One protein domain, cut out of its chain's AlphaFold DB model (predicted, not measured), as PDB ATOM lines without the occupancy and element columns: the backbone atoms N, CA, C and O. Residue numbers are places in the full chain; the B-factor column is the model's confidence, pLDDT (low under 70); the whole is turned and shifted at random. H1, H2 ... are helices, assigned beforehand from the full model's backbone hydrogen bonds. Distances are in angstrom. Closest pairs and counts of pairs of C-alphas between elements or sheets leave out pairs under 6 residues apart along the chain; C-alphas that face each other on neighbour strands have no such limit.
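What this domain is: This is residues 145 to 167 and 186 to 320 of the 468 residues of the protein "Hypothetical protein" of Ditylum brightwellii (UniProt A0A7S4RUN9). One long straight helix, H4, runs as a spine along the longest axis, and shorter helices gather along one side of it. H7 packs across H4 with H1 side by side with H7, H3 crosses near the first end of H4 with H2 beside H3, and H5 lies apart, reached by a long loop that swings out past the other end. The printed part has 158 residues with eight named helices, H1 to H8 in order, and no named strand; the class is all helix. It is compact, with a radius of gyration of the C-alphas of 16.1 A, yet elongated, spanning 52 by 33 by 27 A.

How they stand to each other: Begin at H1, residues 145 to 155, then H2, residues 157 to 165; they are close but not clearly touching, with C-alphas 154 and 160 5.8 A apart. H3, residues 187 to 196, touches H2 at a shallow tilt of 33 degrees, only just short of steep, opposite ways; the closest C-alphas, 162 and 187, are 4.9 A apart. H3 touches H1 at a steep tilt of 57 degrees, closest at C-alphas 150 and 195, 6.2 A. Next find the hub, H4, residues 229 to 252, which touches H3 with residues 229 to 233 alone, about perpendicular at 78 degrees, closest at C-alphas 188 and 229, 5.2 A. H5, residues 280 to 285, touches no helix. H6, residues 291 to 294, touches H4 residues 246 to 250 alone, closest at C-alphas 246 and 294, 5.8 A. H7, residues 301 to 311, touches H1 at a shallow tilt of 5 degrees, the same way, closest at C-alphas 151 and 305, 5.8 A. H7 touches H4 about perpendicular at 80 degrees, closest at C-alphas 243 and 302, 6.3 A. H8, residues 315 to 319, only just touches H4, with 3 pairs of C-alphas within 8 A; the closest, 244 and 319, are 6.1 A apart. In H2, H3, H5, H7 and H8 every O i to N i+4 pair is within hydrogen-bond range, against 5 of 7 in H1 and 19 of 20 in H4; H6 is too short for such a pair.

Where its parts are: Find C-alpha 145 at (2.274, 27.412, -6.826), where H1 begins its 16.0 A. H4 runs 34.5 A from C-alpha 229 at (5.244, 12.511, 3.845), and H7 runs 15.2 A. H8 ends at C-alpha 319, (-14.973, 12.992, -1.384).

The domain as a whole: The C-alphas farthest apart, of Asn 224 and Asp 263, are 53.7 A apart. Residues 168 to 185 are not printed, and C-alphas 167 and 186 are 11.5 A apart across this cut. The links H3 to H4 and H4 to H5 are long. Confidence is under 70 at residues 258 to 267.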
ATOM      1  N   LEU A 145       1.501  28.198  -5.859       97.50
ATOM      2  CA  LEU A 145       2.274  27.412  -6.826       97.50
ATOM      3  C   LEU A 145       2.652  26.040  -6.262       97.50
ATOM      4  O   LEU A 145       2.577  25.054  -6.986       97.50
ATOM      5  N   ASP A 146       2.960  25.946  -4.966       97.81
ATOM      6  CA  ASP A 146       3.212  24.652  -4.322       97.81
ATOM      7  C   ASP A 146       1.967  23.762  -4.334       97.81
ATOM      8  O   ASP A 146       2.063  22.574  -4.618       97.81
ATOM      9  N   ARG A 147       0.776  24.321  -4.080       98.06
ATOM     10  CA  ARG A 147      -0.481  23.558  -4.203       98.06
ATOM     11  C   ARG A 147      -0.718  23.090  -5.635       98.06
ATOM     12  O   ARG A 147      -0.995  21.916  -5.845       98.06
ATOM     13  N   LEU A 148      -0.527  23.961  -6.627       98.44
ATOM     14  CA  LEU A 148      -0.652  23.585  -8.041       98.44
ATOM     15  C   LEU A 148       0.336  22.488  -8.439       98.44
ATOM     16  O   LEU A 148      -0.055  21.519  -9.079       98.44
ATOM     17  N   ARG A 149       1.599  22.585  -8.017       98.38
ATOM     18  CA  ARG A 149       2.605  21.553  -8.291       98.38
ATOM     19  C   ARG A 149       2.209  20.212  -7.679       98.38
ATOM     20  O   ARG A 149       2.366  19.187  -8.332       98.38
ATOM     21  N   PHE A 150       1.670  20.226  -6.459       98.56
ATOM     22  CA  PHE A 150       1.153  19.034  -5.791       98.56
ATOM     23  C   PHE A 150      -0.004  18.399  -6.568       98.56
ATOM     24  O   PHE A 150       0.013  17.197  -6.816       98.56
ATOM     25  N   ILE A 151      -0.966  19.210  -7.020       98.56
ATOM     26  CA  ILE A 151      -2.089  18.757  -7.853       98.56
ATOM     27  C   ILE A 151      -1.580  18.120  -9.148       98.56
ATOM     28  O   ILE A 151      -2.022  17.040  -9.524       98.56
ATOM     29  N   LEU A 152      -0.609  18.751  -9.812       98.56
ATOM     30  CA  LEU A 152      -0.061  18.268 -11.080       98.56
ATOM     31  C   LEU A 152       0.699  16.936 -10.942       98.56
ATOM     32  O   LEU A 152       0.853  16.230 -11.937       98.56
ATOM     33  N   CYS A 153       1.122  16.529  -9.737       98.56
ATOM     34  CA  CYS A 153       1.651  15.178  -9.513       98.56
ATOM     35  C   CYS A 153       0.618  14.084  -9.839       98.56
ATOM     36  O   CYS A 153       1.009  12.983 -10.220       98.56
ATOM     37  N   PHE A 154      -0.686  14.377  -9.758       98.25
ATOM     38  CA  PHE A 154      -1.744  13.431 -10.120       98.25
ATOM     39  C   PHE A 154      -1.819  13.147 -11.625       98.25
ATOM     40  O   PHE A 154      -2.525  12.224 -12.014       98.25
ATOM     41  N   HIS A 155      -1.074  13.845 -12.490       98.25
ATOM     42  CA  HIS A 155      -0.922  13.425 -13.889       98.25
ATOM     43  C   HIS A 155      -0.137  12.106 -14.026       98.25
ATOM     44  O   HIS A 155      -0.328  11.382 -15.008       98.25
ATOM     45  N   ASP A 156       0.679  11.734 -13.034       98.38
ATOM     46  CA  ASP A 156       1.363  10.440 -13.005       98.38
ATOM     47  C   ASP A 156       0.382   9.315 -12.637       98.38
ATOM     48  O   ASP A 156      -0.207   9.295 -11.554       98.38
ATOM     49  N   LYS A 157       0.226   8.349 -13.549       98.00
ATOM     50  CA  LYS A 157      -0.669   7.200 -13.374       98.00
ATOM     51  C   LYS A 157      -0.348   6.401 -12.106       98.00
ATOM     52  O   LYS A 157      -1.278   6.031 -11.397       98.00
ATOM     53  N   LYS A 158       0.935   6.207 -11.776       97.88
ATOM     54  CA  LYS A 158       1.344   5.431 -10.593       97.88
ATOM     55  C   LYS A 158       0.909   6.107  -9.295       97.88
ATOM     56  O   LYS A 158       0.506   5.436  -8.351       97.88
ATOM     57  N   ILE A 159       0.971   7.439  -9.252       98.19
ATOM     58  CA  ILE A 159       0.522   8.218  -8.092       98.19
ATOM     59  C   ILE A 159      -0.994   8.097  -7.930       98.19
ATOM     60  O   ILE A 159      -1.457   7.929  -6.805       98.19
ATOM     61  N   ARG A 160      -1.761   8.132  -9.028       97.56
ATOM     62  CA  ARG A 160      -3.221   7.949  -8.974       97.56
ATOM     63  C   ARG A 160      -3.616   6.559  -8.490       97.56
ATOM     64  O   ARG A 160      -4.464   6.454  -7.615       97.56
ATOM     65  N   GLU A 161      -2.990   5.512  -9.017       96.06
ATOM     66  CA  GLU A 161      -3.254   4.130  -8.596       96.06
ATOM     67  C   GLU A 161      -2.951   3.944  -7.105       96.06
ATOM     68  O   GLU A 161      -3.797   3.461  -6.357       96.06
ATOM     69  N   ALA A 162      -1.797   4.436  -6.641       95.88
ATOM     70  CA  ALA A 162      -1.453   4.415  -5.223       95.88
ATOM     71  C   ALA A 162      -2.412   5.262  -4.368       95.88
ATOM     72  O   ALA A 162      -2.706   4.896  -3.230       95.88
ATOM     73  N   PHE A 163      -2.903   6.393  -4.889       95.94
ATOM     74  CA  PHE A 163      -3.886   7.223  -4.195       95.94
ATOM     75  C   PHE A 163      -5.206   6.477  -4.003       95.94
ATOM     76  O   PHE A 163      -5.704   6.448  -2.880       95.94
ATOM     77  N   ILE A 164      -5.722   5.828  -5.051       94.19
ATOM     78  CA  ILE A 164      -6.941   5.010  -4.983       94.19
ATOM     79  C   ILE A 164      -6.768   3.895  -3.948       94.19
ATOM     80  O   ILE A 164      -7.580   3.783  -3.037       94.19
ATOM     81  N   LEU A 165      -5.661   3.145  -4.016       91.75
ATOM     82  CA  LEU A 165      -5.362   2.086  -3.046       91.75
ATOM     83  C   LEU A 165      -5.262   2.617  -1.611       91.75
ATOM     84  O   LEU A 165      -5.713   1.960  -0.682       91.75
ATOM     85  N   SER A 166      -4.726   3.827  -1.417       91.38
ATOM     86  CA  SER A 166      -4.610   4.434  -0.086       91.38
ATOM     87  C   SER A 166      -5.941   4.839   0.553       91.38
ATOM     88  O   SER A 166      -5.946   5.184   1.734       91.38
ATOM     89  N   GLN A 167      -7.039   4.849  -0.213       88.31
ATOM     90  CA  GLN A 167      -8.383   5.080   0.325       88.31
ATOM     91  C   GLN A 167      -9.077   3.785   0.758       88.31
ATOM     92  O   GLN A 167     -10.074   3.851   1.472       88.31
ATOM     93  N   SER A 186       4.505   4.100  -0.217       94.31
ATOM     94  CA  SER A 186       3.110   4.548  -0.123       94.31
ATOM     95  C   SER A 186       2.828   5.709  -1.078       94.31
ATOM     96  O   SER A 186       3.752   6.407  -1.501       94.31
ATOM     97  N   PHE A 187       1.548   5.990  -1.345       96.25
ATOM     98  CA  PHE A 187       1.114   7.189  -2.074       96.25
ATOM     99  C   PHE A 187       1.851   8.463  -1.619       96.25
ATOM    100  O   PHE A 187       2.398   9.194  -2.445       96.25
ATOM    101  N   TYR A 188       1.945   8.690  -0.303       97.12
ATOM    102  CA  TYR A 188       2.619   9.863   0.259       97.12
ATOM    103  C   TYR A 188       4.130   9.891  -0.012       97.12
ATOM    104  O   TYR A 188       4.703  10.972  -0.136       97.12
ATOM    105  N   ASP A 189       4.775   8.728  -0.129       96.50
ATOM    106  CA  ASP A 189       6.200   8.634  -0.469       96.50
ATOM    107  C   ASP A 189       6.409   8.921  -1.965       96.50
ATOM    108  O   ASP A 189       7.297   9.693  -2.333       96.50
ATOM    109  N   LEU A 190       5.544   8.368  -2.827       98.06
ATOM    110  CA  LEU A 190       5.574   8.595  -4.275       98.06
ATOM    111  C   LEU A 190       5.334  10.068  -4.625       98.06
ATOM    112  O   LEU A 190       6.104  10.652  -5.393       98.06
ATOM    113  N   ILE A 191       4.307  10.692  -4.039       98.19
ATOM    114  CA  ILE A 191       3.980  12.092  -4.321       98.19
ATOM    115  C   ILE A 191       5.030  13.049  -3.750       98.19
ATOM    116  O   ILE A 191       5.390  14.009  -4.427       98.19
ATOM    117  N   ALA A 192       5.589  12.770  -2.564       97.50
ATOM    118  CA  ALA A 192       6.694  13.549  -2.006       97.50
ATOM    119  C   ALA A 192       7.940  13.466  -2.892       97.50
ATOM    120  O   ALA A 192       8.552  14.494  -3.189       97.50
ATOM    121  N   LYS A 193       8.281  12.265  -3.378       98.00
ATOM    122  CA  LYS A 193       9.390  12.066  -4.316       98.00
ATOM    123  C   LYS A 193       9.177  12.866  -5.600       98.00
ATOM    124  O   LYS A 193      10.055  13.634  -5.977       98.00
ATOM    125  N   LYS A 194       8.007  12.744  -6.237       98.38
ATOM    126  CA  LYS A 194       7.705  13.443  -7.497       98.38
ATOM    127  C   LYS A 194       7.623  14.960  -7.334       98.38
ATOM    128  O   LYS A 194       8.085  15.701  -8.190       98.38
ATOM    129  N   PHE A 195       7.065  15.436  -6.226       98.31
ATOM    130  CA  PHE A 195       6.947  16.864  -5.949       98.31
ATOM    131  C   PHE A 195       8.307  17.538  -5.734       98.31
ATOM    132  O   PHE A 195       8.495  18.694  -6.127       98.31
ATOM    133  N   ASN A 196       9.230  16.845  -5.058       97.69
ATOM    134  CA  ASN A 196      10.563  17.357  -4.742       97.69
ATOM    135  C   ASN A 196      11.587  17.169  -5.869       97.69
ATOM    136  O   ASN A 196      12.672  17.722  -5.757       97.69
ATOM    137  N   ASP A 197      11.244  16.435  -6.924       98.19
ATOM    138  CA  ASP A 197      12.044  16.301  -8.143       98.19
ATOM    139  C   ASP A 197      12.203  17.673  -8.822       98.19
ATOM    140  O   ASP A 197      11.202  18.293  -9.182       98.19
ATOM    141  N   GLU A 198      13.431  18.181  -8.952       97.88
ATOM    142  CA  GLU A 198      13.711  19.489  -9.568       97.88
ATOM    143  C   GLU A 198      13.483  19.472 -11.086       97.88
ATOM    144  O   GLU A 198      13.040  20.476 -11.648       97.88
ATOM    145  N   ASP A 199      13.667  18.311 -11.722       98.19
ATOM    146  CA  ASP A 199      13.489  18.116 -13.164       98.19
ATOM    147  C   ASP A 199      12.009  17.984 -13.550       98.19
ATOM    148  O   ASP A 199      11.623  18.110 -14.717       98.19
ATOM    149  N   PHE A 200      11.132  17.763 -12.568       97.94
ATOM    150  CA  PHE A 200       9.698  17.794 -12.792       97.94
ATOM    151  C   PHE A 200       9.246  19.239 -13.047       97.94
ATOM    152  O   PHE A 200       9.076  20.035 -12.123       97.94
ATOM    153  N   LEU A 201       9.012  19.592 -14.309       97.75
ATOM    154  CA  LEU A 201       8.546  20.919 -14.729       97.75
ATOM    155  C   LEU A 201       7.102  20.851 -15.257       97.75
ATOM    156  O   LEU A 201       6.876  20.991 -16.461       97.75
ATOM    157  N   PRO A 202       6.105  20.591 -14.389       98.12
ATOM    158  CA  PRO A 202       4.728  20.459 -14.825       98.12
ATOM    159  C   PRO A 202       4.147  21.805 -15.254       98.12
ATOM    160  O   PRO A 202       4.576  22.878 -14.814       98.12
ATOM    161  N   LYS A 203       3.118  21.734 -16.093       98.50
ATOM    162  CA  LYS A 203       2.418  22.891 -16.639       98.50
ATOM    163  C   LYS A 203       0.919  22.715 -16.433       98.50
ATOM    164  O   LYS A 203       0.406  21.627 -16.673       98.50
ATOM    165  N   THR A 204       0.225  23.766 -16.002       98.50
ATOM    166  CA  THR A 204      -1.240  23.736 -15.907       98.50
ATOM    167  C   THR A 204      -1.872  23.709 -17.295       98.50
ATOM    168  O   THR A 204      -1.326  24.270 -18.249       98.50
ATOM    169  N   GLU A 205      -3.049  23.113 -17.421       98.00
ATOM    170  CA  GLU A 205      -3.901  23.225 -18.602       98.00
ATOM    171  C   GLU A 205      -4.470  24.648 -18.719       98.00
ATOM    172  O   GLU A 205      -4.614  25.362 -17.722       98.00
ATOM    173  N   ALA A 206      -4.759  25.085 -19.947       98.25
ATOM    174  CA  ALA A 206      -5.459  26.344 -20.182       98.25
ATOM    175  C   ALA A 206      -6.972  26.097 -20.092       98.25
ATOM    176  O   ALA A 206      -7.554  25.458 -20.965       98.25
ATOM    177  N   LEU A 207      -7.592  26.614 -19.035       97.19
ATOM    178  CA  LEU A 207      -9.005  26.461 -18.699       97.19
ATOM    179  C   LEU A 207      -9.647  27.851 -18.529       97.19
ATOM    180  O   LEU A 207     -10.007  28.231 -17.413       97.19
ATOM    181  N   PRO A 208      -9.800  28.637 -19.616       96.81
ATOM    182  CA  PRO A 208     -10.339  29.998 -19.539       96.81
ATOM    183  C   PRO A 208     -11.781  30.064 -19.030       96.81
ATOM    184  O   PRO A 208     -12.179  31.098 -18.509       96.81
ATOM    185  N   GLY A 209     -12.546  28.975 -19.149       95.44
ATOM    186  CA  GLY A 209     -13.885  28.884 -18.565       95.44
ATOM    187  C   GLY A 209     -13.884  28.688 -17.046       95.44
ATOM    188  O   GLY A 209     -14.832  29.102 -16.400       95.44
ATOM    189  N   LEU A 210     -12.832  28.097 -16.464       96.62
ATOM    190  CA  LEU A 210     -12.822  27.700 -15.051       96.62
ATOM    191  C   LEU A 210     -12.529  28.879 -14.114       96.62
ATOM    192  O   LEU A 210     -13.233  29.081 -13.129       96.62
ATOM    193  N   HIS A 211     -11.451  29.622 -14.382       97.75
ATOM    194  CA  HIS A 211     -11.024  30.787 -13.601       97.75
ATOM    195  C   HIS A 211      -9.999  31.606 -14.400       97.75
ATOM    196  O   HIS A 211      -9.214  31.036 -15.161       97.75
ATOM    197  N   GLU A 212      -9.932  32.925 -14.184       97.75
ATOM    198  CA  GLU A 212      -9.000  33.817 -14.900       97.75
ATOM    199  C   GLU A 212      -7.524  33.404 -14.754       97.75
ATOM    200  O   GLU A 212      -6.761  33.437 -15.718       97.75
ATOM    201  N   ASP A 213      -7.148  32.907 -13.573       98.12
ATOM    202  CA  ASP A 213      -5.811  32.368 -13.278       98.12
ATOM    203  C   ASP A 213      -5.388  31.213 -14.197       98.12
ATOM    204  O   ASP A 213      -4.194  30.966 -14.366       98.12
ATOM    205  N   PHE A 214      -6.351  30.487 -14.766       98.06
ATOM    206  CA  PHE A 214      -6.105  29.355 -15.657       98.06
ATOM    207  C   PHE A 214      -6.428  29.684 -17.112       98.06
ATOM    208  O   PHE A 214      -6.348  28.801 -17.961       98.06
ATOM    209  N   ALA A 215      -6.720  30.945 -17.451       97.94
ATOM    210  CA  ALA A 215      -6.939  31.351 -18.838       97.94
ATOM    211  C   ALA A 215      -5.732  31.058 -19.741       97.94
ATOM    212  O   ALA A 215      -5.886  30.837 -20.942       97.94
ATOM    213  N   LYS A 216      -4.528  31.016 -19.158       98.12
ATOM    214  CA  LYS A 216      -3.295  30.605 -19.828       98.12
ATOM    215  C   LYS A 216      -2.605  29.496 -19.044       98.12
ATOM    216  O   LYS A 216      -2.530  29.504 -17.819       98.12
ATOM    217  N   SER A 217      -2.044  28.562 -19.798       98.19
ATOM    218  CA  SER A 217      -1.227  27.470 -19.281       98.19
ATOM    219  C   SER A 217       0.052  28.018 -18.629       98.19
ATOM    220  O   SER A 217       0.823  28.723 -19.285       98.19
ATOM    221  N   THR A 218       0.283  27.691 -17.357       98.19
ATOM    222  CA  THR A 218       1.358  28.250 -16.521       98.19
ATOM    223  C   THR A 218       2.335  27.155 -16.097       98.19
ATOM    224  O   THR A 218       1.920  26.077 -15.678       98.19
ATOM    225  N   LEU A 219       3.642  27.414 -16.212       98.31
ATOM    226  CA  LEU A 219       4.685  26.502 -15.730       98.31
ATOM    227  C   LEU A 219       4.787  26.583 -14.202       98.31
ATOM    228  O   LEU A 219       4.797  27.683 -13.649       98.31
ATOM    229  N   VAL A 220       4.893  25.440 -13.525       98.25
ATOM    230  CA  VAL A 220       4.902  25.375 -12.058       98.25
ATOM    231  C   VAL A 220       6.204  24.733 -11.553       98.25
ATOM    232  O   VAL A 220       6.215  23.548 -11.201       98.25
ATOM    233  N   PRO A 221       7.328  25.480 -11.538       97.88
ATOM    234  CA  PRO A 221       8.624  24.962 -11.103       97.88
ATOM    235  C   PRO A 221       8.661  24.664  -9.598       97.88
ATOM    236  O   PRO A 221       7.768  25.045  -8.834       97.88
ATOM    237  N   LYS A 222       9.712  23.965  -9.163       97.50
ATOM    238  CA  LYS A 222       9.965  23.667  -7.753       97.50
ATOM    239  C   LYS A 222      10.290  24.954  -6.985       97.50
ATOM    240  O   LYS A 222      11.169  25.707  -7.386       97.50
ATOM    241  N   SER A 223       9.586  25.203  -5.880       95.31
ATOM    242  CA  SER A 223       9.912  26.287  -4.944       95.31
ATOM    243  C   SER A 223      10.802  25.788  -3.792       95.31
ATOM    244  O   SER A 223      11.088  24.595  -3.676       95.31
ATOM    245  N   ASN A 224      11.156  26.691  -2.870       93.50
ATOM    246  CA  ASN A 224      11.870  26.375  -1.624       93.50
ATOM    247  C   ASN A 224      11.057  25.511  -0.633       93.50
ATOM    248  O   ASN A 224      11.566  25.143   0.427       93.50
ATOM    249  N   TYR A 225       9.783  25.224  -0.912       94.00
ATOM    250  CA  TYR A 225       8.951  24.372  -0.068       94.00
ATOM    251  C   TYR A 225       9.308  22.894  -0.261       94.00
ATOM    252  O   TYR A 225       9.132  22.352  -1.350       94.00
ATOM    253  N   PHE A 226       9.761  22.212   0.793       93.50
ATOM    254  CA  PHE A 226      10.069  20.779   0.758       93.50
ATOM    255  C   PHE A 226       8.885  19.944   1.265       93.50
ATOM    256  O   PHE A 226       8.443  20.095   2.409       93.50
ATOM    257  N   LEU A 227       8.371  19.043   0.424       94.94
ATOM    258  CA  LEU A 227       7.222  18.211   0.771       94.94
ATOM    259  C   LEU A 227       7.686  16.939   1.481       94.94
ATOM    260  O   LEU A 227       8.295  16.067   0.870       94.94
ATOM    261  N   THR A 228       7.389  16.824   2.770       94.38
ATOM    262  CA  THR A 228       7.556  15.574   3.522       94.38
ATOM    263  C   THR A 228       6.296  14.714   3.410       94.38
ATOM    264  O   THR A 228       5.226  15.217   3.069       94.38
ATOM    265  N   LYS A 229       6.393  13.429   3.767       94.19
ATOM    266  CA  LYS A 229       5.244  12.511   3.845       94.19
ATOM    267  C   LYS A 229       4.095  13.075   4.698       94.19
ATOM    268  O   LYS A 229       2.947  13.089   4.264       94.19
ATOM    269  N   ASN A 230       4.413  13.590   5.888       91.25
ATOM    270  CA  ASN A 230       3.420  14.163   6.804       91.25
ATOM    271  C   ASN A 230       2.800  15.444   6.238       91.25
ATOM    272  O   ASN A 230       1.589  15.619   6.318       91.25
ATOM    273  N   ASN A 231       3.605  16.302   5.603       92.44
ATOM    274  CA  ASN A 231       3.094  17.505   4.948       92.44
ATOM    275  C   ASN A 231       2.190  17.161   3.752       92.44
ATOM    276  O   ASN A 231       1.201  17.849   3.530       92.44
ATOM    277  N   ALA A 232       2.497  16.101   2.994       96.12
ATOM    278  CA  ALA A 232       1.639  15.620   1.910       96.12
ATOM    279  C   ALA A 232       0.281  15.149   2.440       96.12
ATOM    280  O   ALA A 232      -0.742  15.493   1.859       96.12
ATOM    281  N   LYS A 233       0.263  14.440   3.575       95.31
ATOM    282  CA  LYS A 233      -0.979  14.067   4.262       95.31
ATOM    283  C   LYS A 233      -1.778  15.290   4.721       95.31
ATOM    284  O   LYS A 233      -2.926  15.431   4.321       95.31
ATOM    285  N   GLU A 234      -1.148  16.212   5.458       93.31
ATOM    286  CA  GLU A 234      -1.776  17.477   5.889       93.31
ATOM    287  C   GLU A 234      -2.366  18.256   4.692       93.31
ATOM    288  O   GLU A 234      -3.446  18.841   4.790       93.31
ATOM    289  N   MET A 235      -1.668  18.253   3.551       95.62
ATOM    290  CA  MET A 235      -2.087  18.937   2.330       95.62
ATOM    291  C   MET A 235      -3.293  18.273   1.667       95.62
ATOM    292  O   MET A 235      -4.245  18.978   1.342       95.62
ATOM    293  N   VAL A 236      -3.282  16.945   1.507       95.88
ATOM    294  CA  VAL A 236      -4.434  16.196   0.985       95.88
ATOM    295  C   VAL A 236      -5.643  16.417   1.876       95.88
ATOM    296  O   VAL A 236      -6.671  16.840   1.365       95.88
ATOM    297  N   ASP A 237      -5.514  16.221   3.188       94.00
ATOM    298  CA  ASP A 237      -6.627  16.354   4.132       94.00
ATOM    299  C   ASP A 237      -7.217  17.776   4.099       94.00
ATOM    300  O   ASP A 237      -8.432  17.961   3.985       94.00
ATOM    301  N   SER A 238      -6.358  18.805   4.114       94.62
ATOM    302  CA  SER A 238      -6.804  20.201   4.062       94.62
ATOM    303  C   SER A 238      -7.465  20.564   2.736       94.62
ATOM    304  O   SER A 238      -8.447  21.311   2.722       94.62
ATOM    305  N   MET A 239      -6.921  20.086   1.615       96.31
ATOM    306  CA  MET A 239      -7.506  20.352   0.310       96.31
ATOM    307  C   MET A 239      -8.828  19.597   0.168       96.31
ATOM    308  O   MET A 239      -9.804  20.227  -0.243       96.31
ATOM    309  N   LYS A 240      -8.889  18.310   0.561       95.38
ATOM    310  CA  LYS A 240     -10.084  17.444   0.523       95.38
ATOM    311  C   LYS A 240     -11.266  18.137   1.174       95.38
ATOM    312  O   LYS A 240     -12.266  18.377   0.508       95.38
ATOM    313  N   GLN A 241     -11.094  18.556   2.428       94.50
ATOM    314  CA  GLN A 241     -12.129  19.262   3.176       94.50
ATOM    315  C   GLN A 241     -12.655  20.484   2.404       94.50
ATOM    316  O   GLN A 241     -13.861  20.652   2.241       94.50
ATOM    317  N   LYS A 242     -11.756  21.328   1.882       95.56
ATOM    318  CA  LYS A 242     -12.146  22.555   1.172       95.56
ATOM    319  C   LYS A 242     -12.835  22.275  -0.160       95.56
ATOM    320  O   LYS A 242     -13.755  23.005  -0.515       95.56
ATOM    321  N   VAL A 243     -12.399  21.259  -0.907       96.25
ATOM    322  CA  VAL A 243     -13.065  20.872  -2.157       96.25
ATOM    323  C   VAL A 243     -14.431  20.268  -1.880       96.25
ATOM    324  O   VAL A 243     -15.376  20.689  -2.536       96.25
ATOM    325  N   SER A 244     -14.587  19.407  -0.871       94.75
ATOM    326  CA  SER A 244     -15.908  18.913  -0.461       94.75
ATOM    327  C   SER A 244     -16.853  20.062  -0.084       94.75
ATOM    328  O   SER A 244     -17.995  20.089  -0.531       94.75
ATOM    329  N   GLU A 245     -16.373  21.085   0.636       95.19
ATOM    330  CA  GLU A 245     -17.164  22.290   0.945       95.19
ATOM    331  C   GLU A 245     -17.537  23.121  -0.299       95.19
ATOM    332  O   GLU A 245     -18.574  23.791  -0.314       95.19
ATOM    333  N   ILE A 246     -16.682  23.161  -1.326       96.19
ATOM    334  CA  ILE A 246     -16.975  23.838  -2.601       96.19
ATOM    335  C   ILE A 246     -18.019  23.033  -3.383       96.19
ATOM    336  O   ILE A 246     -19.025  23.608  -3.803       96.19
ATOM    337  N   ILE A 247     -17.815  21.721  -3.520       95.50
ATOM    338  CA  ILE A 247     -18.718  20.815  -4.236       95.50
ATOM    339  C   ILE A 247     -20.096  20.795  -3.576       95.50
ATOM    340  O   ILE A 247     -21.093  20.967  -4.265       95.50
ATOM    341  N   GLY A 248     -20.175  20.688  -2.248       93.81
ATOM    342  CA  GLY A 248     -21.455  20.693  -1.539       93.81
ATOM    343  C   GLY A 248     -22.277  21.954  -1.819       93.81
ATOM    344  O   GLY A 248     -23.484  21.879  -2.029       93.81
ATOM    345  N   ARG A 249     -21.628  23.122  -1.920       94.94
ATOM    346  CA  ARG A 249     -22.303  24.376  -2.301       94.94
ATOM    347  C   ARG A 249     -22.719  24.402  -3.770       94.94
ATOM    348  O   ARG A 249     -23.764  24.965  -4.086       94.94
ATOM    349  N   TYR A 250     -21.913  23.813  -4.649       94.69
ATOM    350  CA  TYR A 250     -22.240  23.669  -6.064       94.69
ATOM    351  C   TYR A 250     -23.448  22.746  -6.278       94.69
ATOM    352  O   TYR A 250     -24.383  23.123  -6.981       94.69
ATOM    353  N   GLU A 251     -23.498  21.599  -5.602       91.12
ATOM    354  CA  GLU A 251     -24.640  20.677  -5.647       91.12
ATOM    355  C   GLU A 251     -25.912  21.327  -5.074       91.12
ATOM    356  O   GLU A 251     -26.951  21.336  -5.734       91.12
ATOM    357  N   GLN A 252     -25.821  22.005  -3.922       90.94
ATOM    358  CA  GLN A 252     -26.951  22.727  -3.306       90.94
ATOM    359  C   GLN A 252     -27.511  23.870  -4.165       90.94
ATOM    360  O   GLN A 252     -28.662  24.263  -3.994       90.94
ATOM    361  N   SER A 253     -26.718  24.422  -5.087       91.69
ATOM    362  CA  SER A 253     -27.188  25.464  -6.010       91.69
ATOM    363  C   SER A 253     -28.088  24.934  -7.128       91.69
ATOM    364  O   SER A 253     -28.652  25.714  -7.893       91.69
ATOM    365  N   GLY A 254     -28.179  23.609  -7.271       87.62
ATOM    366  CA  GLY A 254     -28.850  22.953  -8.384       87.62
ATOM    367  C   GLY A 254     -28.051  22.970  -9.690       87.62
ATOM    368  O   GLY A 254     -28.527  22.447 -10.699       87.62
ATOM    369  N   ASN A 255     -26.840  23.533  -9.726       86.19
ATOM    370  CA  ASN A 255     -25.958  23.447 -10.898       86.19
ATOM    371  C   ASN A 255     -25.173  22.129 -10.959       86.19
ATOM    372  O   ASN A 255     -24.752  21.728 -12.047       86.19
ATOM    373  N   GLY A 256     -25.074  21.420  -9.832       84.56
ATOM    374  CA  GLY A 256     -24.449  20.106  -9.743       84.56
ATOM    375  C   GLY A 256     -25.200  18.958 -10.412       84.56
ATOM    376  O   GLY A 256     -26.214  19.154 -11.093       84.56
ATOM    377  N   SER A 257     -24.641  17.758 -10.281       78.56
ATOM    378  CA  SER A 257     -25.114  16.558 -10.982       78.56
ATOM    379  C   SER A 257     -26.477  16.071 -10.488       78.56
ATOM    380  O   SER A 257     -27.142  15.340 -11.214       78.56
ATOM    381  N   ASN A 258     -26.936  16.542  -9.326       69.19
ATOM    382  CA  ASN A 258     -28.209  16.171  -8.701       69.19
ATOM    383  C   ASN A 258     -29.477  16.594  -9.460       69.19
ATOM    384  O   ASN A 258     -30.574  16.242  -9.046       69.19
ATOM    385  N   LEU A 259     -29.363  17.371 -10.538       65.62
ATOM    386  CA  LEU A 259     -30.516  17.941 -11.245       65.62
ATOM    387  C   LEU A 259     -30.775  17.251 -12.592       65.62
ATOM    388  O   LEU A 259     -31.025  17.923 -13.595       65.62
ATOM    389  N   TYR A 260     -30.661  15.921 -12.635       60.06
ATOM    390  CA  TYR A 260     -31.236  15.170 -13.747       60.06
ATOM    391  C   TYR A 260     -32.756  15.352 -13.700       60.06
ATOM    392  O   TYR A 260     -33.410  15.011 -12.726       60.06
ATOM    393  N   ASP A 261     -33.283  15.953 -14.763       52.50
ATOM    394  CA  ASP A 261     -34.686  16.332 -14.997       52.50
ATOM    395  C   ASP A 261     -35.586  15.107 -15.266       52.50
ATOM    396  O   ASP A 261     -36.538  15.156 -16.040       52.50
ATOM    397  N   THR A 262     -35.207  13.954 -14.722       51.97
ATOM    398  CA  THR A 262     -35.884  12.680 -14.920       51.97
ATOM    399  C   THR A 262     -36.462  12.269 -13.581       51.97
ATOM    400  O   THR A 262     -35.702  12.099 -12.634       51.97
ATOM    401  N   ASP A 263     -37.780  12.064 -13.530       56.94
ATOM    402  CA  ASP A 263     -38.575  11.546 -12.395       56.94
ATOM    403  C   ASP A 263     -38.101  10.173 -11.841       56.94
ATOM    404  O   ASP A 263     -38.827   9.480 -11.135       56.94
ATOM    405  N   THR A 264     -36.899   9.720 -12.188       57.78
ATOM    406  CA  THR A 264     -36.200   8.613 -11.541       57.78
ATOM    407  C   THR A 264     -35.716   9.066 -10.169       57.78
ATOM    408  O   THR A 264     -34.769   9.844 -10.077       57.78
ATOM    409  N   GLU A 265     -36.362   8.541  -9.129       55.25
ATOM    410  CA  GLU A 265     -36.129   8.759  -7.689       55.25
ATOM    411  C   GLU A 265     -34.733   8.335  -7.170       55.25
ATOM    412  O   GLU A 265     -34.551   8.129  -5.971       55.25
ATOM    413  N   ASP A 266     -33.728   8.195  -8.038       63.66
ATOM    414  CA  ASP A 266     -32.357   7.913  -7.617       63.66
ATOM    415  C   ASP A 266     -31.706   9.217  -7.137       63.66
ATOM    416  O   ASP A 266     -30.969   9.890  -7.864       63.66
ATOM    417  N   ASP A 267     -32.018   9.592  -5.895       69.06
ATOM    418  CA  ASP A 267     -31.445  10.750  -5.218       69.06
ATOM    419  C   ASP A 267     -29.912  10.662  -5.246       69.06
ATOM    420  O   ASP A 267     -29.291   9.816  -4.603       69.06
ATOM    421  N   ILE A 268     -29.263  11.557  -5.991       72.81
ATOM    422  CA  ILE A 268     -27.802  11.651  -5.996       72.81
ATOM    423  C   ILE A 268     -27.379  12.296  -4.667       72.81
ATOM    424  O   ILE A 268     -27.511  13.501  -4.461       72.81
ATOM    425  N   TYR A 269     -26.874  11.497  -3.731       78.12
ATOM    426  CA  TYR A 269     -26.385  11.962  -2.428       78.12
ATOM    427  C   TYR A 269     -24.850  12.044  -2.378       78.12
ATOM    428  O   TYR A 269     -24.148  11.611  -3.298       78.12
ATOM    429  N   GLU A 270     -24.309  12.638  -1.308       75.69
ATOM    430  CA  GLU A 270     -22.863  12.677  -1.056       75.69
ATOM    431  C   GLU A 270     -22.310  11.249  -0.974       75.69
ATOM    432  O   GLU A 270     -22.681  10.475  -0.101       75.69
ATOM    433  N   GLY A 271     -21.445  10.893  -1.925       72.44
ATOM    434  CA  GLY A 271     -20.933   9.532  -2.088       72.44
ATOM    435  C   GLY A 271     -21.475   8.793  -3.309       72.44
ATOM    436  O   GLY A 271     -20.915   7.772  -3.686       72.44
ATOM    437  N   HIS A 272     -22.462   9.327  -4.029       83.44
ATOM    438  CA  HIS A 272     -22.821   8.788  -5.340       83.44
ATOM    439  C   HIS A 272     -21.668   8.993  -6.358       83.44
ATOM    440  O   HIS A 272     -21.024  10.045  -6.339       83.44
ATOM    441  N   PRO A 273     -21.390   8.064  -7.301       85.56
ATOM    442  CA  PRO A 273     -20.286   8.200  -8.270       85.56
ATOM    443  C   PRO A 273     -20.355   9.432  -9.185       85.56
ATOM    444  O   PRO A 273     -19.351   9.812  -9.795       85.56
ATOM    445  N   GLN A 274     -21.543  10.031  -9.316       88.00
ATOM    446  CA  GLN A 274     -21.782  11.261 -10.083       88.00
ATOM    447  C   GLN A 274     -21.724  12.536  -9.226       88.00
ATOM    448  O   GLN A 274     -21.717  13.631  -9.781       88.00
ATOM    449  N   TRP A 275     -21.676  12.417  -7.896       89.81
ATOM    450  CA  TRP A 275     -21.659  13.569  -7.000       89.81
ATOM    451  C   TRP A 275     -20.433  14.451  -7.270       89.81
ATOM    452  O   TRP A 275     -19.298  13.970  -7.301       89.81
ATOM    453  N   GLY A 276     -20.661  15.743  -7.507       91.00
ATOM    454  CA  GLY A 276     -19.611  16.720  -7.774       91.00
ATOM    455  C   GLY A 276     -18.996  16.687  -9.170       91.00
ATOM    456  O   GLY A 276     -18.095  17.485  -9.433       91.00
ATOM    457  N   ARG A 277     -19.443  15.811 -10.078       94.06
ATOM    458  CA  ARG A 277     -18.935  15.798 -11.459       94.06
ATOM    459  C   ARG A 277     -19.346  17.055 -12.223       94.06
ATOM    460  O   ARG A 277     -20.456  17.571 -12.058       94.06
ATOM    461  N   TYR A 278     -18.461  17.546 -13.086       93.12
ATOM    462  CA  TYR A 278     -18.748  18.685 -13.950       93.12
ATOM    463  C   TYR A 278     -19.432  18.230 -15.246       93.12
ATOM    464  O   TYR A 278     -18.867  17.510 -16.069       93.12
ATOM    465  N   ASN A 279     -20.660  18.701 -15.470       90.06
ATOM    466  CA  ASN A 279     -21.399  18.418 -16.697       90.06
ATOM    467  C   ASN A 279     -21.154  19.514 -17.746       90.06
ATOM    468  O   ASN A 279     -21.842  20.538 -17.782       90.06
ATOM    469  N   GLN A 280     -20.199  19.266 -18.646       89.38
ATOM    470  CA  GLN A 280     -19.830  20.206 -19.708       89.38
ATOM    471  C   GLN A 280     -21.013  20.584 -20.617       89.38
ATOM    472  O   GLN A 280     -21.156  21.748 -20.990       89.38
ATOM    473  N   GLN A 281     -21.888  19.635 -20.968       88.44
ATOM    474  CA  GLN A 281     -23.030  19.910 -21.850       88.44
ATOM    475  C   GLN A 281     -24.024  20.872 -21.199       88.44
ATOM    476  O   GLN A 281     -24.563  21.764 -21.854       88.44
ATOM    477  N   ARG A 282     -24.258  20.708 -19.895       85.19
ATOM    478  CA  ARG A 282     -25.130  21.587 -19.118       85.19
ATOM    479  C   ARG A 282     -24.521  22.972 -18.957       85.19
ATOM    480  O   ARG A 282     -25.214  23.962 -19.181       85.19
ATOM    481  N   ALA A 283     -23.235  23.032 -18.631       88.69
ATOM    482  CA  ALA A 283     -22.485  24.276 -18.548       88.69
ATOM    483  C   ALA A 283     -22.580  25.071 -19.861       88.69
ATOM    484  O   ALA A 283     -22.928  26.247 -19.846       88.69
ATOM    485  N   MET A 284     -22.422  24.418 -21.020       88.06
ATOM    486  CA  MET A 284     -22.598  25.068 -22.329       88.06
ATOM    487  C   MET A 284     -23.997  25.677 -22.537       88.06
ATOM    488  O   MET A 284     -24.117  26.684 -23.230       88.06
ATOM    489  N   ARG A 285     -25.052  25.120 -21.923       89.44
ATOM    490  CA  ARG A 285     -26.415  25.690 -21.963       89.44
ATOM    491  C   ARG A 285     -26.616  26.843 -20.971       89.44
ATOM    492  O   ARG A 285     -27.494  27.669 -21.186       89.44
ATOM    493  N   LYS A 286     -25.828  26.890 -19.891       85.56
ATOM    494  CA  LYS A 286     -25.930  27.842 -18.768       85.56
ATOM    495  C   LYS A 286     -24.790  28.878 -18.744       85.56
ATOM    496  O   LYS A 286     -24.396  29.333 -17.679       85.56
ATOM    497  N   ASN A 287     -24.295  29.291 -19.914       88.25
ATOM    498  CA  ASN A 287     -23.242  30.310 -20.082       88.25
ATOM    499  C   ASN A 287     -21.822  29.912 -19.620       88.25
ATOM    500  O   ASN A 287     -20.999  30.785 -19.356       88.25
ATOM    501  N   GLY A 288     -21.499  28.621 -19.594       92.38
ATOM    502  CA  GLY A 288     -20.147  28.118 -19.347       92.38
ATOM    503  C   GLY A 288     -19.958  27.489 -17.969       92.38
ATOM    504  O   GLY A 288     -20.908  27.038 -17.338       92.38
ATOM    505  N   ASP A 289     -18.695  27.377 -17.558       95.06
ATOM    506  CA  ASP A 289     -18.287  26.806 -16.273       95.06
ATOM    507  C   ASP A 289     -18.424  27.853 -15.160       95.06
ATOM    508  O   ASP A 289     -17.751  28.880 -15.162       95.06
ATOM    509  N   ASP A 290     -19.321  27.602 -14.215       95.38
ATOM    510  CA  ASP A 290     -19.660  28.513 -13.126       95.38
ATOM    511  C   ASP A 290     -19.067  28.080 -11.776       95.38
ATOM    512  O   ASP A 290     -19.343  28.720 -10.754       95.38
ATOM    513  N   ARG A 291     -18.211  27.043 -11.753       96.38
ATOM    514  CA  ARG A 291     -17.602  26.501 -10.521       96.38
ATOM    515  C   ARG A 291     -16.866  27.566  -9.704       96.38
ATOM    516  O   ARG A 291     -16.846  27.502  -8.473       96.38
ATOM    517  N   SER A 292     -16.304  28.585 -10.357       97.06
ATOM    518  CA  SER A 292     -15.623  29.702  -9.686       97.06
ATOM    519  C   SER A 292     -16.521  30.540  -8.778       97.06
ATOM    520  O   SER A 292     -16.041  31.036  -7.755       97.06
ATOM    521  N   SER A 293     -17.825  30.597  -9.053       96.44
ATOM    522  CA  SER A 293     -18.816  31.289  -8.215       96.44
ATOM    523  C   SER A 293     -18.910  30.698  -6.800       96.44
ATOM    524  O   SER A 293     -19.398  31.349  -5.874       96.44
ATOM    525  N   PHE A 294     -18.397  29.479  -6.600       96.69
ATOM    526  CA  PHE A 294     -18.452  28.740  -5.340       96.69
ATOM    527  C   PHE A 294     -17.142  28.786  -4.541       96.69
ATOM    528  O   PHE A 294     -17.061  28.188  -3.470       96.69
ATOM    529  N   LEU A 295     -16.121  29.544  -4.956       94.69
ATOM    530  CA  LEU A 295     -14.862  29.633  -4.201       94.69
ATOM    531  C   LEU A 295     -14.999  30.334  -2.835       94.69
ATOM    532  O   LEU A 295     -14.364  29.911  -1.868       94.69
ATOM    533  N   LYS A 296     -15.852  31.364  -2.704       93.31
ATOM    534  CA  LYS A 296     -15.845  32.300  -1.552       93.31
ATOM    535  C   LYS A 296     -14.425  32.844  -1.295       93.31
ATOM    536  O   LYS A 296     -13.918  33.606  -2.102       93.31
ATOM    537  N   ASN A 297     -13.789  32.427  -0.196       93.69
ATOM    538  CA  ASN A 297     -12.442  32.841   0.219       93.69
ATOM    539  C   ASN A 297     -11.373  31.779  -0.100       93.69
ATOM    540  O   ASN A 297     -10.231  31.885   0.348       93.69
ATOM    541  N   ALA A 298     -11.755  30.705  -0.790       95.50
ATOM    542  CA  ALA A 298     -10.862  29.611  -1.123       95.50
ATOM    543  C   ALA A 298     -10.001  29.968  -2.350       95.50
ATOM    544  O   ALA A 298     -10.409  30.744  -3.212       95.50
ATOM    545  N   GLY A 299      -8.788  29.419  -2.419       96.69
ATOM    546  CA  GLY A 299      -7.879  29.672  -3.537       96.69
ATOM    547  C   GLY A 299      -8.343  28.982  -4.818       96.69
ATOM    548  O   GLY A 299      -8.838  27.857  -4.774       96.69
ATOM    549  N   SER A 300      -8.125  29.621  -5.969       98.06
ATOM    550  CA  SER A 300      -8.460  29.058  -7.285       98.06
ATOM    551  C   SER A 300      -7.724  27.755  -7.606       98.06
ATOM    552  O   SER A 300      -8.218  26.954  -8.393       98.06
ATOM    553  N   ASP A 301      -6.598  27.472  -6.942       98.25
ATOM    554  CA  ASP A 301      -5.911  26.181  -7.035       98.25
ATOM    555  C   ASP A 301      -6.810  24.987  -6.663       98.25
ATOM    556  O   ASP A 301      -6.653  23.907  -7.226       98.25
ATOM    557  N   LEU A 302      -7.822  25.188  -5.812       98.12
ATOM    558  CA  LEU A 302      -8.792  24.147  -5.465       98.12
ATOM    559  C   LEU A 302      -9.778  23.845  -6.602       98.12
ATOM    560  O   LEU A 302     -10.196  22.698  -6.729       98.12
ATOM    561  N   LEU A 303     -10.108  24.821  -7.460       97.94
ATOM    562  CA  LEU A 303     -10.891  24.551  -8.677       97.94
ATOM    563  C   LEU A 303     -10.092  23.707  -9.660       97.94
ATOM    564  O   LEU A 303     -10.633  22.797 -10.278       97.94
ATOM    565  N   TYR A 304      -8.797  24.004  -9.791       98.38
ATOM    566  CA  TYR A 304      -7.917  23.210 -10.636       98.38
ATOM    567  C   TYR A 304      -7.789  21.787 -10.095       98.38
ATOM    568  O   TYR A 304      -7.825  20.830 -10.860       98.38
ATOM    569  N   TRP A 305      -7.706  21.623  -8.773       98.12
ATOM    570  CA  TRP A 305      -7.717  20.292  -8.179       98.12
ATOM    571  C   TRP A 305      -9.024  19.552  -8.433       98.12
ATOM    572  O   TRP A 305      -8.973  18.409  -8.867       98.12
ATOM    573  N   TRP A 306     -10.172  20.206  -8.244       97.81
ATOM    574  CA  TRP A 306     -11.471  19.628  -8.588       97.81
ATOM    575  C   TRP A 306     -11.505  19.181 -10.056       97.81
ATOM    576  O   TRP A 306     -11.842  18.033 -10.327       97.81
ATOM    577  N   HIS A 307     -11.062  20.020 -10.997       97.94
ATOM    578  CA  HIS A 307     -10.935  19.644 -12.412       97.94
ATOM    579  C   HIS A 307     -10.082  18.385 -12.619       97.94
ATOM    580  O   HIS A 307     -10.509  17.471 -13.316       97.94
ATOM    581  N   ILE A 308      -8.915  18.299 -11.977       98.12
ATOM    582  CA  ILE A 308      -8.026  17.131 -12.075       98.12
ATOM    583  C   ILE A 308      -8.646  15.878 -11.443       98.12
ATOM    584  O   ILE A 308      -8.482  14.783 -11.977       98.12
ATOM    585  N   LEU A 309      -9.364  16.017 -10.328       97.44
ATOM    586  CA  LEU A 309     -10.067  14.899  -9.703       97.44
ATOM    587  C   LEU A 309     -11.183  14.369 -10.605       97.44
ATOM    588  O   LEU A 309     -11.329  13.159 -10.727       97.44
ATOM    589  N   ASP A 310     -11.942  15.253 -11.250       96.62
ATOM    590  CA  ASP A 310     -13.022  14.873 -12.163       96.62
ATOM    591  C   ASP A 310     -12.472  14.208 -13.431       96.62
ATOM    592  O   ASP A 310     -12.882  13.110 -13.798       96.62
ATOM    593  N   ALA A 311     -11.444  14.813 -14.039       96.94
ATOM    594  CA  ALA A 311     -10.800  14.312 -15.252       96.94
ATOM    595  C   ALA A 311     -10.171  12.915 -15.092       96.94
ATOM    596  O   ALA A 311      -9.978  12.211 -16.083       96.94
ATOM    597  N   TYR A 312      -9.833  12.520 -13.861       97.31
ATOM    598  CA  TYR A 312      -9.250  11.216 -13.547       97.31
ATOM    599  C   TYR A 312     -10.172  10.290 -12.748       97.31
ATOM    600  O   TYR A 312      -9.681   9.301 -12.202       97.31
ATOM    601  N   ASP A 313     -11.472  10.590 -12.668       95.50
ATOM    602  CA  ASP A 313     -12.461   9.799 -11.920       95.50
ATOM    603  C   ASP A 313     -12.090   9.586 -10.435       95.50
ATOM    604  O   ASP A 313     -12.459   8.598  -9.805       95.50
ATOM    605  N   LEU A 314     -11.355  10.533  -9.848       95.94
ATOM    606  CA  LEU A 314     -10.903  10.499  -8.457       95.94
ATOM    607  C   LEU A 314     -11.842  11.234  -7.503       95.94
ATOM    608  O   LEU A 314     -11.605  11.191  -6.297       95.94
ATOM    609  N   LEU A 315     -12.871  11.929  -8.004       94.31
ATOM    610  CA  LEU A 315     -13.786  12.703  -7.163       94.31
ATOM    611  C   LEU A 315     -14.429  11.840  -6.088       94.31
ATOM    612  O   LEU A 315     -14.193  12.095  -4.914       94.31
ATOM    613  N   HIS A 316     -15.129  10.782  -6.496       91.31
ATOM    614  CA  HIS A 316     -15.799   9.863  -5.581       91.31
ATOM    615  C   HIS A 316     -14.832   9.337  -4.515       91.31
ATOM    616  O   HIS A 316     -15.075   9.535  -3.339       91.31
ATOM    617  N   VAL A 317     -13.674   8.809  -4.923       91.38
ATOM    618  CA  VAL A 317     -12.613   8.300  -4.030       91.38
ATOM    619  C   VAL A 317     -12.072   9.369  -3.065       91.38
ATOM    620  O   VAL A 317     -11.584   9.073  -1.977       91.38
ATOM    621  N   THR A 318     -12.104  10.636  -3.466       91.75
ATOM    622  CA  THR A 318     -11.585  11.752  -2.670       91.75
ATOM    623  C   THR A 318     -12.611  12.264  -1.670       91.75
ATOM    624  O   THR A 318     -12.216  12.645  -0.563       91.75
ATOM    625  N   THR A 319     -13.880  12.310  -2.080       86.62
ATOM    626  CA  THR A 319     -14.973  12.992  -1.384       86.62
ATOM    627  C   THR A 319     -15.854  12.054  -0.587       86.62
ATOM    628  O   THR A 319     -16.484  12.524   0.355       86.62
ATOM    629  N   THR A 320     -15.891  10.755  -0.902       82.81
ATOM    630  CA  THR A 320     -16.406   9.792   0.062       82.81
ATOM    631  C   THR A 320     -15.519   9.892   1.291       82.81
ATOM    632  O   THR A 320     -14.317   9.613   1.264       82.81
TER     633      THR A 320